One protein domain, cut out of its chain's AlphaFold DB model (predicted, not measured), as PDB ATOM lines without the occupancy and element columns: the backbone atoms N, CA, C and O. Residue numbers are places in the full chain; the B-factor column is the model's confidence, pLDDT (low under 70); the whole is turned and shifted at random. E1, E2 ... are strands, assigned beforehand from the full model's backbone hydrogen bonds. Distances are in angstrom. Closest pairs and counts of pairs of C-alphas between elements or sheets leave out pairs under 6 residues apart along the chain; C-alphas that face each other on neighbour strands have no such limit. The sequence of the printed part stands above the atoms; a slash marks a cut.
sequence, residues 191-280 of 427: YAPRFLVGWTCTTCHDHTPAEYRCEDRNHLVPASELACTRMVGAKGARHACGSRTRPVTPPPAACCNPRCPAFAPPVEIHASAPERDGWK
ATOM      1  N   TYR A 191      44.840  47.211 -20.764       71.69
ATOM      2  CA  TYR A 191      44.196  47.754 -19.583       71.69
ATOM      3  C   TYR A 191      42.961  46.920 -19.244       71.69
ATOM      4  O   TYR A 191      42.223  46.466 -20.130       71.69
ATOM      5  N   ALA A 192      42.750  46.686 -17.960       68.94
ATOM      6  CA  ALA A 192      41.540  46.111 -17.435       68.94
ATOM      7  C   ALA A 192      40.352  47.014 -17.797       68.94
ATOM      8  O   ALA A 192      40.494  48.238 -17.857       68.94
ATOM      9  N   PRO A 193      39.160  46.433 -18.013       67.81
ATOM     10  CA  PRO A 193      37.952  47.227 -18.148       67.81
ATOM     11  C   PRO A 193      37.813  48.137 -16.925       67.81
ATOM     12  O   PRO A 193      37.823  47.639 -15.795       67.81
ATOM     13  N   ARG A 194      37.702  49.447 -17.157       74.88
ATOM     14  CA  ARG A 194      37.303  50.384 -16.109       74.88
ATOM     15  C   ARG A 194      35.838  50.127 -15.774       74.88
ATOM     16  O   ARG A 194      35.026  49.889 -16.669       74.88
ATOM     17  N   PHE A 195      35.520  50.143 -14.494       78.19
ATOM     18  CA  PHE A 195      34.160  50.047 -13.998       78.19
ATOM     19  C   PHE A 195      33.917  51.155 -12.987       78.19
ATOM     20  O   PHE A 195      34.806  51.545 -12.231       78.19
ATOM     21  N   LEU A 196      32.699  51.677 -13.004       82.50
ATOM     22  CA  LEU A 196      32.263  52.716 -12.096       82.50
ATOM     23  C   LEU A 196      32.287  52.168 -10.666       82.50
ATOM     24  O   LEU A 196      31.609  51.197 -10.365       82.50
ATOM     25  N   VAL A 197      33.059  52.764  -9.769       87.25
ATOM     26  CA  VAL A 197      33.043  52.404  -8.340       87.25
ATOM     27  C   VAL A 197      32.159  53.322  -7.522       87.25
ATOM     28  O   VAL A 197      31.726  52.933  -6.439       87.25
ATOM     29  N   GLY A 198      31.841  54.506  -8.038       90.38
ATOM     30  CA  GLY A 198      30.955  55.445  -7.374       90.38
ATOM     31  C   GLY A 198      31.014  56.839  -7.966       90.38
ATOM     32  O   GLY A 198      31.464  57.034  -9.090       90.38
ATOM     33  N   TRP A 199      30.581  57.809  -7.175       91.19
ATOM     34  CA  TRP A 199      30.621  59.230  -7.486       91.19
ATOM     35  C   TRP A 199      31.244  59.992  -6.321       91.19
ATOM     36  O   TRP A 199      31.014  59.644  -5.163       91.19
ATOM     37  N   THR A 200      32.011  61.038  -6.615       91.25
ATOM     38  CA  THR A 200      32.607  61.930  -5.618       91.25
ATOM     39  C   THR A 200      32.056  63.340  -5.765       91.25
ATOM     40  O   THR A 200      31.977  63.880  -6.871       91.25
ATOM     41  N   CYS A 201      31.664  63.968  -4.659       90.19
ATOM     42  CA  CYS A 201      31.312  65.382  -4.688       90.19
ATOM     43  C   CYS A 201      32.571  66.235  -4.888       90.19
ATOM     44  O   CYS A 201      33.538  66.103  -4.147       90.19
ATOM     45  N   THR A 202      32.555  67.163  -5.841       87.12
ATOM     46  CA  THR A 202      33.694  68.067  -6.078       87.12
ATOM     47  C   THR A 202      33.901  69.090  -4.963       87.12
ATOM     48  O   THR A 202      35.004  69.600  -4.819       87.12
ATOM     49  N   THR A 203      32.866  69.388  -4.170       89.44
ATOM     50  CA  THR A 203      32.921  70.411  -3.111       89.44
ATOM     51  C   THR A 203      33.259  69.842  -1.737       89.44
ATOM     52  O   THR A 203      34.087  70.412  -1.038       89.44
ATOM     53  N   CYS A 204      32.609  68.750  -1.322       91.69
ATOM     54  CA  CYS A 204      32.823  68.160   0.009       91.69
ATOM     55  C   CYS A 204      33.584  66.828  -0.016       91.69
ATOM     56  O   CYS A 204      33.880  66.295   1.047       91.69
ATOM     57  N   HIS A 205      33.885  66.294  -1.204       89.31
ATOM     58  CA  HIS A 205      34.583  65.019  -1.406       89.31
ATOM     59  C   HIS A 205      33.885  63.774  -0.839       89.31
ATOM     60  O   HIS A 205      34.490  62.707  -0.813       89.31
ATOM     61  N   ASP A 206      32.604  63.862  -0.458       92.06
ATOM     62  CA  ASP A 206      31.849  62.674  -0.054       92.06
ATOM     63  C   ASP A 206      31.659  61.696  -1.218       92.06
ATOM     64  O   ASP A 206      31.346  62.083  -2.353       92.06
ATOM     65  N   HIS A 207      31.819  60.411  -0.899       89.69
ATOM     66  CA  HIS A 207      31.789  59.305  -1.846       89.69
ATOM     67  C   HIS A 207      30.462  58.551  -1.777       89.69
ATOM     68  O   HIS A 207      30.056  58.053  -0.729       89.69
ATOM     69  N   THR A 208      29.808  58.409  -2.926       88.69
ATOM     70  CA  THR A 208      28.631  57.552  -3.091       88.69
ATOM     71  C   THR A 208      29.043  56.317  -3.881       88.69
ATOM     72  O   THR A 208      29.374  56.468  -5.054       88.69
ATOM     73  N   PRO A 209      29.065  55.108  -3.299       87.75
ATOM     74  CA  PRO A 209      29.453  53.911  -4.034       87.75
ATOM     75  C   PRO A 209      28.423  53.567  -5.119       87.75
ATOM     76  O   PRO A 209      27.220  53.745  -4.933       87.75
ATOM     77  N   ALA A 210      28.899  53.047  -6.245       87.81
ATOM     78  CA  ALA A 210      28.048  52.497  -7.288       87.81
ATOM     79  C   ALA A 210      27.493  51.142  -6.848       87.81
ATOM     80  O   ALA A 210      28.211  50.310  -6.291       87.81
ATOM     81  N   GLU A 211      26.214  50.895  -7.123       88.06
ATOM     82  CA  GLU A 211      25.621  49.583  -6.903       88.06
ATOM     83  C   GLU A 211      25.554  48.811  -8.213       88.06
ATOM     84  O   GLU A 211      25.092  49.312  -9.243       88.06
ATOM     85  N   TYR A 212      25.973  47.553  -8.159       87.50
ATOM     86  CA  TYR A 212      25.884  46.631  -9.277       87.50
ATOM     87  C   TYR A 212      24.861  45.554  -8.982       87.50
ATOM     88  O   TYR A 212      24.617  45.201  -7.832       87.50
ATOM     89  N   ARG A 213      24.264  44.990 -10.029       91.94
ATOM     90  CA  ARG A 213      23.333  43.874  -9.906       91.94
ATOM     91  C   ARG A 213      23.728  42.738 -10.822       91.94
ATOM     92  O   ARG A 213      24.006  42.948 -11.998       91.94
ATOM     93  N   CYS A 214      23.729  41.532 -10.267       91.19
ATOM     94  CA  CYS A 214      23.921  40.302 -11.024       91.19
ATOM     95  C   CYS A 214      22.804  40.151 -12.070       91.19
ATOM     96  O   CYS A 214      21.629  40.205 -11.703       91.19
ATOM     97  N   GLU A 215      23.156  39.947 -13.341       90.00
ATOM     98  CA  GLU A 215      22.182  39.815 -14.436       90.00
ATOM     99  C   GLU A 215      21.252  38.605 -14.248       90.00
ATOM    100  O   GLU A 215      20.039  38.741 -14.386       90.00
ATOM    101  N   ASP A 216      21.791  37.458 -13.827       89.75
ATOM    102  CA  ASP A 216      21.014  36.213 -13.723       89.75
ATOM    103  C   ASP A 216      20.163  36.130 -12.453       89.75
ATOM    104  O   ASP A 216      19.096  35.517 -12.426       89.75
ATOM    105  N   ARG A 217      20.667  36.686 -11.347       88.00
ATOM    106  CA  ARG A 217      20.086  36.495 -10.006       88.00
ATOM    107  C   ARG A 217      19.497  37.765  -9.412       88.00
ATOM    108  O   ARG A 217      18.917  37.703  -8.332       88.00
ATOM    109  N   ASN A 218      19.667  38.902 -10.082       89.69
ATOM    110  CA  ASN A 218      19.049  40.180  -9.752       89.69
ATOM    111  C   ASN A 218      19.329  40.702  -8.319       89.69
ATOM    112  O   ASN A 218      18.551  41.506  -7.807       89.69
ATOM    113  N   HIS A 219      20.422  40.279  -7.670       87.75
ATOM    114  CA  HIS A 219      20.843  40.770  -6.348       87.75
ATOM    115  C   HIS A 219      21.996  41.769  -6.452       87.75
ATOM    116  O   HIS A 219      22.748  41.735  -7.429       87.75
ATOM    117  N   LEU A 220      22.123  42.631  -5.437       88.25
ATOM    118  CA  LEU A 220      23.171  43.646  -5.363       88.25
ATOM    119  C   LEU A 220      24.541  43.017  -5.096       88.25
ATOM    120  O   LEU A 220      24.666  42.110  -4.269       88.25
ATOM    121  N   VAL A 221      25.544  43.505  -5.812       85.44
ATOM    122  CA  VAL A 221      26.947  43.099  -5.733       85.44
ATOM    123  C   VAL A 221      27.780  44.373  -5.524       85.44
ATOM    124  O   VAL A 221      27.453  45.398  -6.131       85.44
ATOM    125  N   PRO A 222      28.823  44.354  -4.673       78.12
ATOM    126  CA  PRO A 222      29.740  45.484  -4.541       78.12
ATOM    127  C   PRO A 222      30.370  45.849  -5.889       78.12
ATOM    128  O   PRO A 222      30.704  44.958  -6.671       78.12
ATOM    129  N   ALA A 223      30.593  47.141  -6.146       74.25
ATOM    130  CA  ALA A 223      31.198  47.597  -7.400       74.25
ATOM    131  C   ALA A 223      32.585  46.999  -7.673       74.25
ATOM    132  O   ALA A 223      32.958  46.846  -8.828       74.25
ATOM    133  N   SER A 224      33.324  46.597  -6.633       71.38
ATOM    134  CA  SER A 224      34.632  45.946  -6.760       71.38
ATOM    135  C   SER A 224      34.594  44.586  -7.470       71.38
ATOM    136  O   SER A 224      35.643  44.073  -7.851       71.38
ATOM    137  N   GLU A 225      33.418  43.977  -7.653       72.88
ATOM    138  CA  GLU A 225      33.272  42.654  -8.256       72.88
ATOM    139  C   GLU A 225      32.605  42.732  -9.642       72.88
ATOM    140  O   GLU A 225      31.383  42.794  -9.792       72.88
ATOM    141  N   LEU A 226      33.429  42.647 -10.694       70.31
ATOM    142  CA  LEU A 226      32.995  42.591 -12.104       70.31
ATOM    143  C   LEU A 226      32.192  41.329 -12.479       70.31
ATOM    144  O   LEU A 226      31.707  41.198 -13.604       70.31
ATOM    145  N   ALA A 227      32.115  40.358 -11.575       82.56
ATOM    146  CA  ALA A 227      31.344  39.137 -11.733       82.56
ATOM    147  C   ALA A 227      30.763  38.746 -10.380       82.56
ATOM    148  O   ALA A 227      31.393  38.939  -9.345       82.56
ATOM    149  N   CYS A 228      29.575  38.152 -10.387       84.56
ATOM    150  CA  CYS A 228      28.946  37.699  -9.158       84.56
ATOM    151  C   CYS A 228      29.750  36.547  -8.524       84.56
ATOM    152  O   CYS A 228      29.760  35.425  -9.040       84.56
ATOM    153  N   THR A 229      30.394  36.803  -7.381       86.19
ATOM    154  CA  THR A 229      31.163  35.791  -6.629       86.19
ATOM    155  C   THR A 229      30.298  34.934  -5.705       86.19
ATOM    156  O   THR A 229      30.770  33.952  -5.127       86.19
ATOM    157  N   ARG A 230      29.006  35.265  -5.568       87.75
ATOM    158  CA  ARG A 230      28.092  34.566  -4.666       87.75
ATOM    159  C   ARG A 230      28.040  33.077  -5.003       87.75
ATOM    160  O   ARG A 230      27.764  32.690  -6.138       87.75
ATOM    161  N   MET A 231      28.261  32.248  -3.988       90.50
ATOM    162  CA  MET A 231      28.184  30.798  -4.120       90.50
ATOM    163  C   MET A 231      26.731  30.361  -4.345       90.50
ATOM    164  O   MET A 231      25.859  30.606  -3.508       90.50
ATOM    165  N   VAL A 232      26.482  29.695  -5.466       86.75
ATOM    166  CA  VAL A 232      25.190  29.147  -5.887       86.75
ATOM    167  C   VAL A 232      25.251  27.620  -5.934       86.75
ATOM    168  O   VAL A 232      26.307  27.039  -6.160       86.75
ATOM    169  N   GLY A 233      24.116  26.959  -5.696       88.31
ATOM    170  CA  GLY A 233      24.003  25.497  -5.683       88.31
ATOM    171  C   GLY A 233      23.744  24.900  -4.294       88.31
ATOM    172  O   GLY A 233      23.804  25.581  -3.266       88.31
ATOM    173  N   ALA A 234      23.420  23.606  -4.275       87.88
ATOM    174  CA  ALA A 234      23.144  22.856  -3.052       87.88
ATOM    175  C   ALA A 234      24.403  22.692  -2.180       87.88
ATOM    176  O   ALA A 234      25.538  22.790  -2.655       87.88
ATOM    177  N   LYS A 235      24.211  22.433  -0.880       89.75
ATOM    178  CA  LYS A 235      25.303  22.157   0.068       89.75
ATOM    179  C   LYS A 235      26.091  20.930  -0.431       89.75
ATOM    180  O   LYS A 235      25.528  19.847  -0.502       89.75
ATOM    181  N   GLY A 236      27.355  21.125  -0.814       86.44
ATOM    182  CA  GLY A 236      28.219  20.096  -1.423       86.44
ATOM    183  C   GLY A 236      28.504  20.274  -2.924       86.44
ATOM    184  O   GLY A 236      29.466  19.700  -3.414       86.44
ATOM    185  N   ALA A 237      27.740  21.112  -3.636       88.31
ATOM    186  CA  ALA A 237      27.920  21.407  -5.068       88.31
ATOM    187  C   ALA A 237      27.943  22.923  -5.359       88.31
ATOM    188  O   ALA A 237      27.547  23.383  -6.434       88.31
ATOM    189  N   ARG A 238      28.347  23.724  -4.364       90.50
ATOM    190  CA  ARG A 238      28.374  25.179  -4.499       90.50
ATOM    191  C   ARG A 238      29.496  25.615  -5.437       90.50
ATOM    192  O   ARG A 238      30.637  25.208  -5.255       90.50
ATOM    193  N   HIS A 239      29.175  26.492  -6.373       86.31
ATOM    194  CA  HIS A 239      30.119  27.149  -7.275       86.31
ATOM    195  C   HIS A 239      29.831  28.653  -7.304       86.31
ATOM    196  O   HIS A 239      28.716  29.070  -6.994       86.31
ATOM    197  N   ALA A 240      30.818  29.485  -7.636       89.06
ATOM    198  CA  ALA A 240      30.588  30.917  -7.816       89.06
ATOM    199  C   ALA A 240      29.638  31.144  -9.007       89.06
ATOM    200  O   ALA A 240      29.757  30.457 -10.020       89.06
ATOM    201  N   CYS A 241      28.699  32.088  -8.888       90.94
ATOM    202  CA  CYS A 241      27.708  32.362  -9.933       90.94
ATOM    203  C   CYS A 241      28.364  32.726 -11.274       90.94
ATOM    204  O   CYS A 241      27.942  32.240 -12.316       90.94
ATOM    205  N   GLY A 242      29.394  33.579 -11.255       85.50
ATOM    206  CA  GLY A 242      30.178  33.951 -12.438       85.50
ATOM    207  C   GLY A 242      29.454  34.850 -13.452       85.50
ATOM    208  O   GLY A 242      30.087  35.340 -14.385       85.50
ATOM    209  N   SER A 243      28.154  35.096 -13.273       88.31
ATOM    210  CA  SER A 243      27.344  35.957 -14.138       88.31
ATOM    211  C   SER A 243      27.847  37.399 -14.132       88.31
ATOM    212  O   SER A 243      28.361  37.888 -13.116       88.31
ATOM    213  N   ARG A 244      27.647  38.095 -15.257       86.19
ATOM    214  CA  ARG A 244      27.983  39.516 -15.394       86.19
ATOM    215  C   ARG A 244      27.146  40.372 -14.446       86.19
ATOM    216  O   ARG A 244      26.036  40.006 -14.044       86.19
ATOM    217  N   THR A 245      27.713  41.509 -14.073       85.19
ATOM    218  CA  THR A 245      27.051  42.532 -13.274       85.19
ATOM    219  C   THR A 245      26.792  43.765 -14.132       85.19
ATOM    220  O   THR A 245      27.604  44.123 -14.983       85.19
ATOM    221  N   ARG A 246      25.656  44.426 -13.903       85.50
ATOM    222  CA  ARG A 246      25.318  45.711 -14.526       85.50
ATOM    223  C   ARG A 246      25.137  46.793 -13.459       85.50
ATOM    224  O   ARG A 246      24.607  46.466 -12.393       85.50
ATOM    225  N   PRO A 247      25.543  48.046 -13.715       82.75
ATOM    226  CA  PRO A 247      25.283  49.145 -12.795       82.75
ATOM    227  C   PRO A 247      23.768  49.360 -12.659       82.75
ATOM    228  O   PRO A 247      23.023  49.257 -13.635       82.75
ATOM    229  N   VAL A 248      23.308  49.599 -11.434       86.31
ATOM    230  CA  VAL A 248      21.892  49.842 -11.109       86.31
ATOM    231  C   VAL A 248      21.637  51.317 -10.880       86.31
ATOM    232  O   VAL A 248      20.574  51.820 -11.232       86.31
ATOM    233  N   THR A 249      22.591  51.988 -10.242       76.44
ATOM    234  CA  THR A 249      22.389  53.339  -9.741       76.44
ATOM    235  C   THR A 249      22.638  54.330 -10.879       76.44
ATOM    236  O   THR A 249      23.756  54.378 -11.398       76.44
ATOM    237  N   PRO A 250      21.626  55.109 -11.307       81.12
ATOM    238  CA  PRO A 250      21.889  56.279 -12.131       81.12
ATOM    239  C   PRO A 250      22.744  57.277 -11.329       81.12
ATOM    240  O   PRO A 250      22.714  57.246 -10.095       81.12
ATOM    241  N   PRO A 251      23.492  58.168 -12.002       79.31
ATOM    242  CA  PRO A 251      24.263  59.195 -11.315       79.31
ATOM    243  C   PRO A 251      23.357  60.005 -10.371       79.31
ATOM    244  O   PRO A 251      22.244  60.374 -10.770       79.31
ATOM    245  N   PRO A 252      23.786  60.282  -9.122       83.44
ATOM    246  CA  PRO A 252      23.018  61.117  -8.211       83.44
ATOM    247  C   PRO A 252      22.787  62.491  -8.842       83.44
ATOM    248  O   PRO A 252      23.724  63.109  -9.343       83.44
ATOM    249  N   ALA A 253      21.556  63.002  -8.793       87.00
ATOM    250  CA  ALA A 253      21.263  64.342  -9.309       87.00
ATOM    251  C   ALA A 253      21.938  65.459  -8.486       87.00
ATOM    252  O   ALA A 253      22.117  66.564  -8.986       87.00
ATOM    253  N   ALA A 254      22.305  65.172  -7.232       87.50
ATOM    254  CA  ALA A 254      22.962  66.093  -6.313       87.50
ATOM    255  C   ALA A 254      23.882  65.334  -5.344       87.50
ATOM    256  O   ALA A 254      23.842  64.103  -5.258       87.50
ATOM    257  N   CYS A 255      24.702  66.075  -4.599       86.44
ATOM    258  CA  CYS A 255      25.530  65.515  -3.538       86.44
ATOM    259  C   CYS A 255      24.673  64.773  -2.491       86.44
ATOM    260  O   CYS A 255      23.648  65.280  -2.042       86.44
ATOM    261  N   CYS A 256      25.111  63.581  -2.077       85.50
ATOM    262  CA  CYS A 256      24.441  62.793  -1.040       85.50
ATOM    263  C   CYS A 256      24.581  63.394   0.369       85.50
ATOM    264  O   CYS A 256      23.828  63.023   1.270       85.50
ATOM    265  N   ASN A 257      25.517  64.327   0.566       88.06
ATOM    266  CA  ASN A 257      25.698  65.032   1.823       88.06
ATOM    267  C   ASN A 257      24.664  66.161   1.952       88.06
ATOM    268  O   ASN A 257      24.771  67.161   1.237       88.06
ATOM    269  N   PRO A 258      23.713  66.078   2.902       88.12
ATOM    270  CA  PRO A 258      22.660  67.082   3.055       88.12
ATOM    271  C   PRO A 258      23.182  68.451   3.511       88.12
ATOM    272  O   PRO A 258      22.441  69.429   3.490       88.12
ATOM    273  N   ARG A 259      24.442  68.534   3.959       91.31
ATOM    274  CA  ARG A 259      25.099  69.786   4.358       91.31
ATOM    275  C   ARG A 259      25.942  70.395   3.244       91.31
ATOM    276  O   ARG A 259      26.447  71.500   3.417       91.31
ATOM    277  N   CYS A 260      26.131  69.685   2.134       87.94
ATOM    278  CA  CYS A 260      26.900  70.201   1.019       87.94
ATOM    279  C   CYS A 260      26.024  71.161   0.197       87.94
ATOM    280  O   CYS A 260      24.990  70.741  -0.316       87.94
ATOM    281  N   PRO A 261      26.424  72.433   0.027       87.38
ATOM    282  CA  PRO A 261      25.664  73.405  -0.761       87.38
ATOM    283  C   PRO A 261      25.790  73.178  -2.280       87.38
ATOM    284  O   PRO A 261      25.276  73.969  -3.068       87.38
ATOM    285  N   ALA A 262      26.513  72.140  -2.711       79.94
ATOM    286  CA  ALA A 262      26.776  71.877  -4.115       79.94
ATOM    287  C   ALA A 262      25.536  71.313  -4.823       79.94
ATOM    288  O   ALA A 262      25.112  70.186  -4.573       79.94
ATOM    289  N   PHE A 263      25.018  72.089  -5.774       77.12
ATOM    290  CA  PHE A 263      23.991  71.655  -6.726       77.12
ATOM    291  C   PHE A 263      24.575  70.932  -7.948       77.12
ATOM    292  O   PHE A 263      23.827  70.412  -8.769       77.12
ATOM    293  N   ALA A 264      25.904  70.918  -8.090       76.81
ATOM    294  CA  ALA A 264      26.561  70.226  -9.186       76.81
ATOM    295  C   ALA A 264      26.479  68.700  -8.988       76.81
ATOM    296  O   ALA A 264      26.674  68.220  -7.864       76.81
ATOM    297  N   PRO A 265      26.224  67.929 -10.059       79.19
ATOM    298  CA  PRO A 265      26.246  66.477  -9.987       79.19
ATOM    299  C   PRO A 265      27.656  65.989  -9.603       79.19
ATOM    300  O   PRO A 265      28.654  66.571 -10.042       79.19
ATOM    301  N   PRO A 266      27.765  64.945  -8.767       83.44
ATOM    302  CA  PRO A 266      29.048  64.390  -8.368       83.44
ATOM    303  C   PRO A 266      29.749  63.709  -9.557       83.44
ATOM    304  O   PRO A 266      29.110  63.164 -10.457       83.44
ATOM    305  N   VAL A 267      31.081  63.751  -9.558       85.31
ATOM    306  CA  VAL A 267      31.927  63.233 -10.643       85.31
ATOM    307  C   VAL A 267      32.101  61.728 -10.487       85.31
ATOM    308  O   VAL A 267      32.314  61.238  -9.380       85.31
ATOM    309  N   GLU A 268      32.017  60.986 -11.586       88.12
ATOM    310  CA  GLU A 268      32.225  59.538 -11.593       88.12
ATOM    311  C   GLU A 268      33.640  59.153 -11.147       88.12
ATOM    312  O   GLU A 268      34.637  59.708 -11.609       88.12
ATOM    313  N   ILE A 269      33.723  58.142 -10.289       84.50
ATOM    314  CA  ILE A 269      34.966  57.491  -9.896       84.50
ATOM    315  C   ILE A 269      34.996  56.129 -10.576       84.50
ATOM    316  O   ILE A 269      34.105  55.301 -10.376       84.50
ATOM    317  N   HIS A 270      36.040  55.878 -11.354       80.25
ATOM    318  CA  HIS A 270      36.264  54.603 -12.028       80.25
ATOM    319  C   HIS A 270      37.406  53.853 -11.349       80.25
ATOM    320  O   HIS A 270      38.422  54.450 -11.007       80.25
ATOM    321  N   ALA A 271      37.256  52.542 -11.186       77.50
ATOM    322  CA  ALA A 271      38.344  51.651 -10.815       77.50
ATOM    323  C   ALA A 271      38.673  50.735 -11.991       77.50
ATOM    324  O   ALA A 271      37.823  50.418 -12.825       77.50
ATOM    325  N   SER A 272      39.923  50.303 -12.058       72.50
ATOM    326  CA  SER A 272      40.327  49.140 -12.836       72.50
ATOM    327  C   SER A 272      40.544  47.971 -11.879       72.50
ATOM    328  O   SER A 272      40.694  48.154 -10.674       72.50
ATOM    329  N   ALA A 273      40.532  46.753 -12.408       69.44
ATOM    330  CA  ALA A 273      41.100  45.606 -11.714       69.44
ATOM    331  C   ALA A 273      42.596  45.590 -12.064       69.44
ATOM    332  O   ALA A 273      42.925  45.077 -13.138       69.44
ATOM    333  N   PRO A 274      43.494  46.200 -11.264       61.44
ATOM    334  CA  PRO A 274      44.898  46.369 -11.640       61.44
ATOM    335  C   PRO A 274      45.599  45.031 -11.893       61.44
ATOM    336  O   PRO A 274      46.494  44.950 -12.719       61.44
ATOM    337  N   GLU A 275      45.137  43.939 -11.282       63.72
ATOM    338  CA  GLU A 275      45.618  42.582 -11.556       63.72
ATOM    339  C   GLU A 275      45.286  42.071 -12.970       63.72
ATOM    340  O   GLU A 275      45.803  41.045 -13.416       63.72
ATOM    341  N   ARG A 276      44.384  42.756 -13.682       67.88
ATOM    342  CA  ARG A 276      44.052  42.500 -15.087       67.88
ATOM    343  C   ARG A 276      44.739  43.475 -16.037       67.88
ATOM    344  O   ARG A 276      44.703  43.206 -17.244       67.88
ATOM    345  N   ASP A 277      45.330  44.551 -15.519       70.06
ATOM    346  CA  ASP A 277      46.298  45.341 -16.268       70.06
ATOM    347  C   ASP A 277      47.528  44.460 -16.497       70.06
ATOM    348  O   ASP A 277      47.972  43.722 -15.620       70.06
ATOM    349  N   GLY A 278      48.058  44.461 -17.711       80.00
ATOM    350  CA  GLY A 278      49.196  43.606 -18.018       80.00
ATOM    351  C   GLY A 278      49.567  43.643 -19.480       80.00
ATOM    352  O   GLY A 278      49.119  44.505 -20.235       80.00
ATOM    353  N   TRP A 279      50.385  42.688 -19.898       86.12
ATOM    354  CA  TRP A 279      50.897  42.644 -21.261       86.12
ATOM    355  C   TRP A 279      50.367  41.422 -21.983       86.12
ATOM    356  O   TRP A 279      50.243  40.345 -21.413       86.12
ATOM    357  N   LYS A 280      50.038  41.558 -23.261       91.44
ATOM    358  CA  LYS A 280      49.480  40.474 -24.061       91.44
ATOM    359  C   LYS A 280      50.229  40.339 -25.371       91.44
ATOM    360  O   LYS A 280      50.459  41.316 -26.076       91.44
TER     361      LYS A 280
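Overview. This is residues 191 to 280 of the 427 residues of an uncharacterized protein of Nocardioides simplex (UniProt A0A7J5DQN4). With little regular structure, two small sheets follow each other lengthwise, E2 running on into E3; loops near residues 234 and 259 make the two far ends, and both printed ends reach out together to one side. The 90 printed residues have seven strands, E1 to E7, and no named helix: all strand, 27 residues. Sheets E2 - E1 - E6 and E4 - E3 - E5 are antiparallel. The whole is loose, radius of gyration of the C-alphas 16.2 A, spans 53 by 35 by 16 A.

Along the chain. E1, residues 195 to 200, 14.6 A long, begins at C-alpha (34.160, 50.047, -13.998). E2 is 207 to 209, E3 211 to 214, E4 220 to 222, E5 245 to 247. E6, 267 to 271, spans 13.2 A; E7, 278 to 280, ends at C-alpha (49.480, 40.474, -24.061).

Arrangement. Hairpin E1 and E2 has N 199 and O 208 2.8 A apart; E1 and E6, N 197 and O 269, 2.8 A. Hairpin E3 and E4 has N 221 and O 212 2.8 A apart; E3 and E5, N 213 and O 246, 2.8 A. E7 pairs with no named strand.

Size, cuts and confidence. The farthest C-alphas, Gly 236 and Pro 261, are 53.4 A apart. The printed part has no cut. Links E4 to E5 and E5 to E6 are long. Residues 192 to 193 and 273 to 276 have pLDDT under 70.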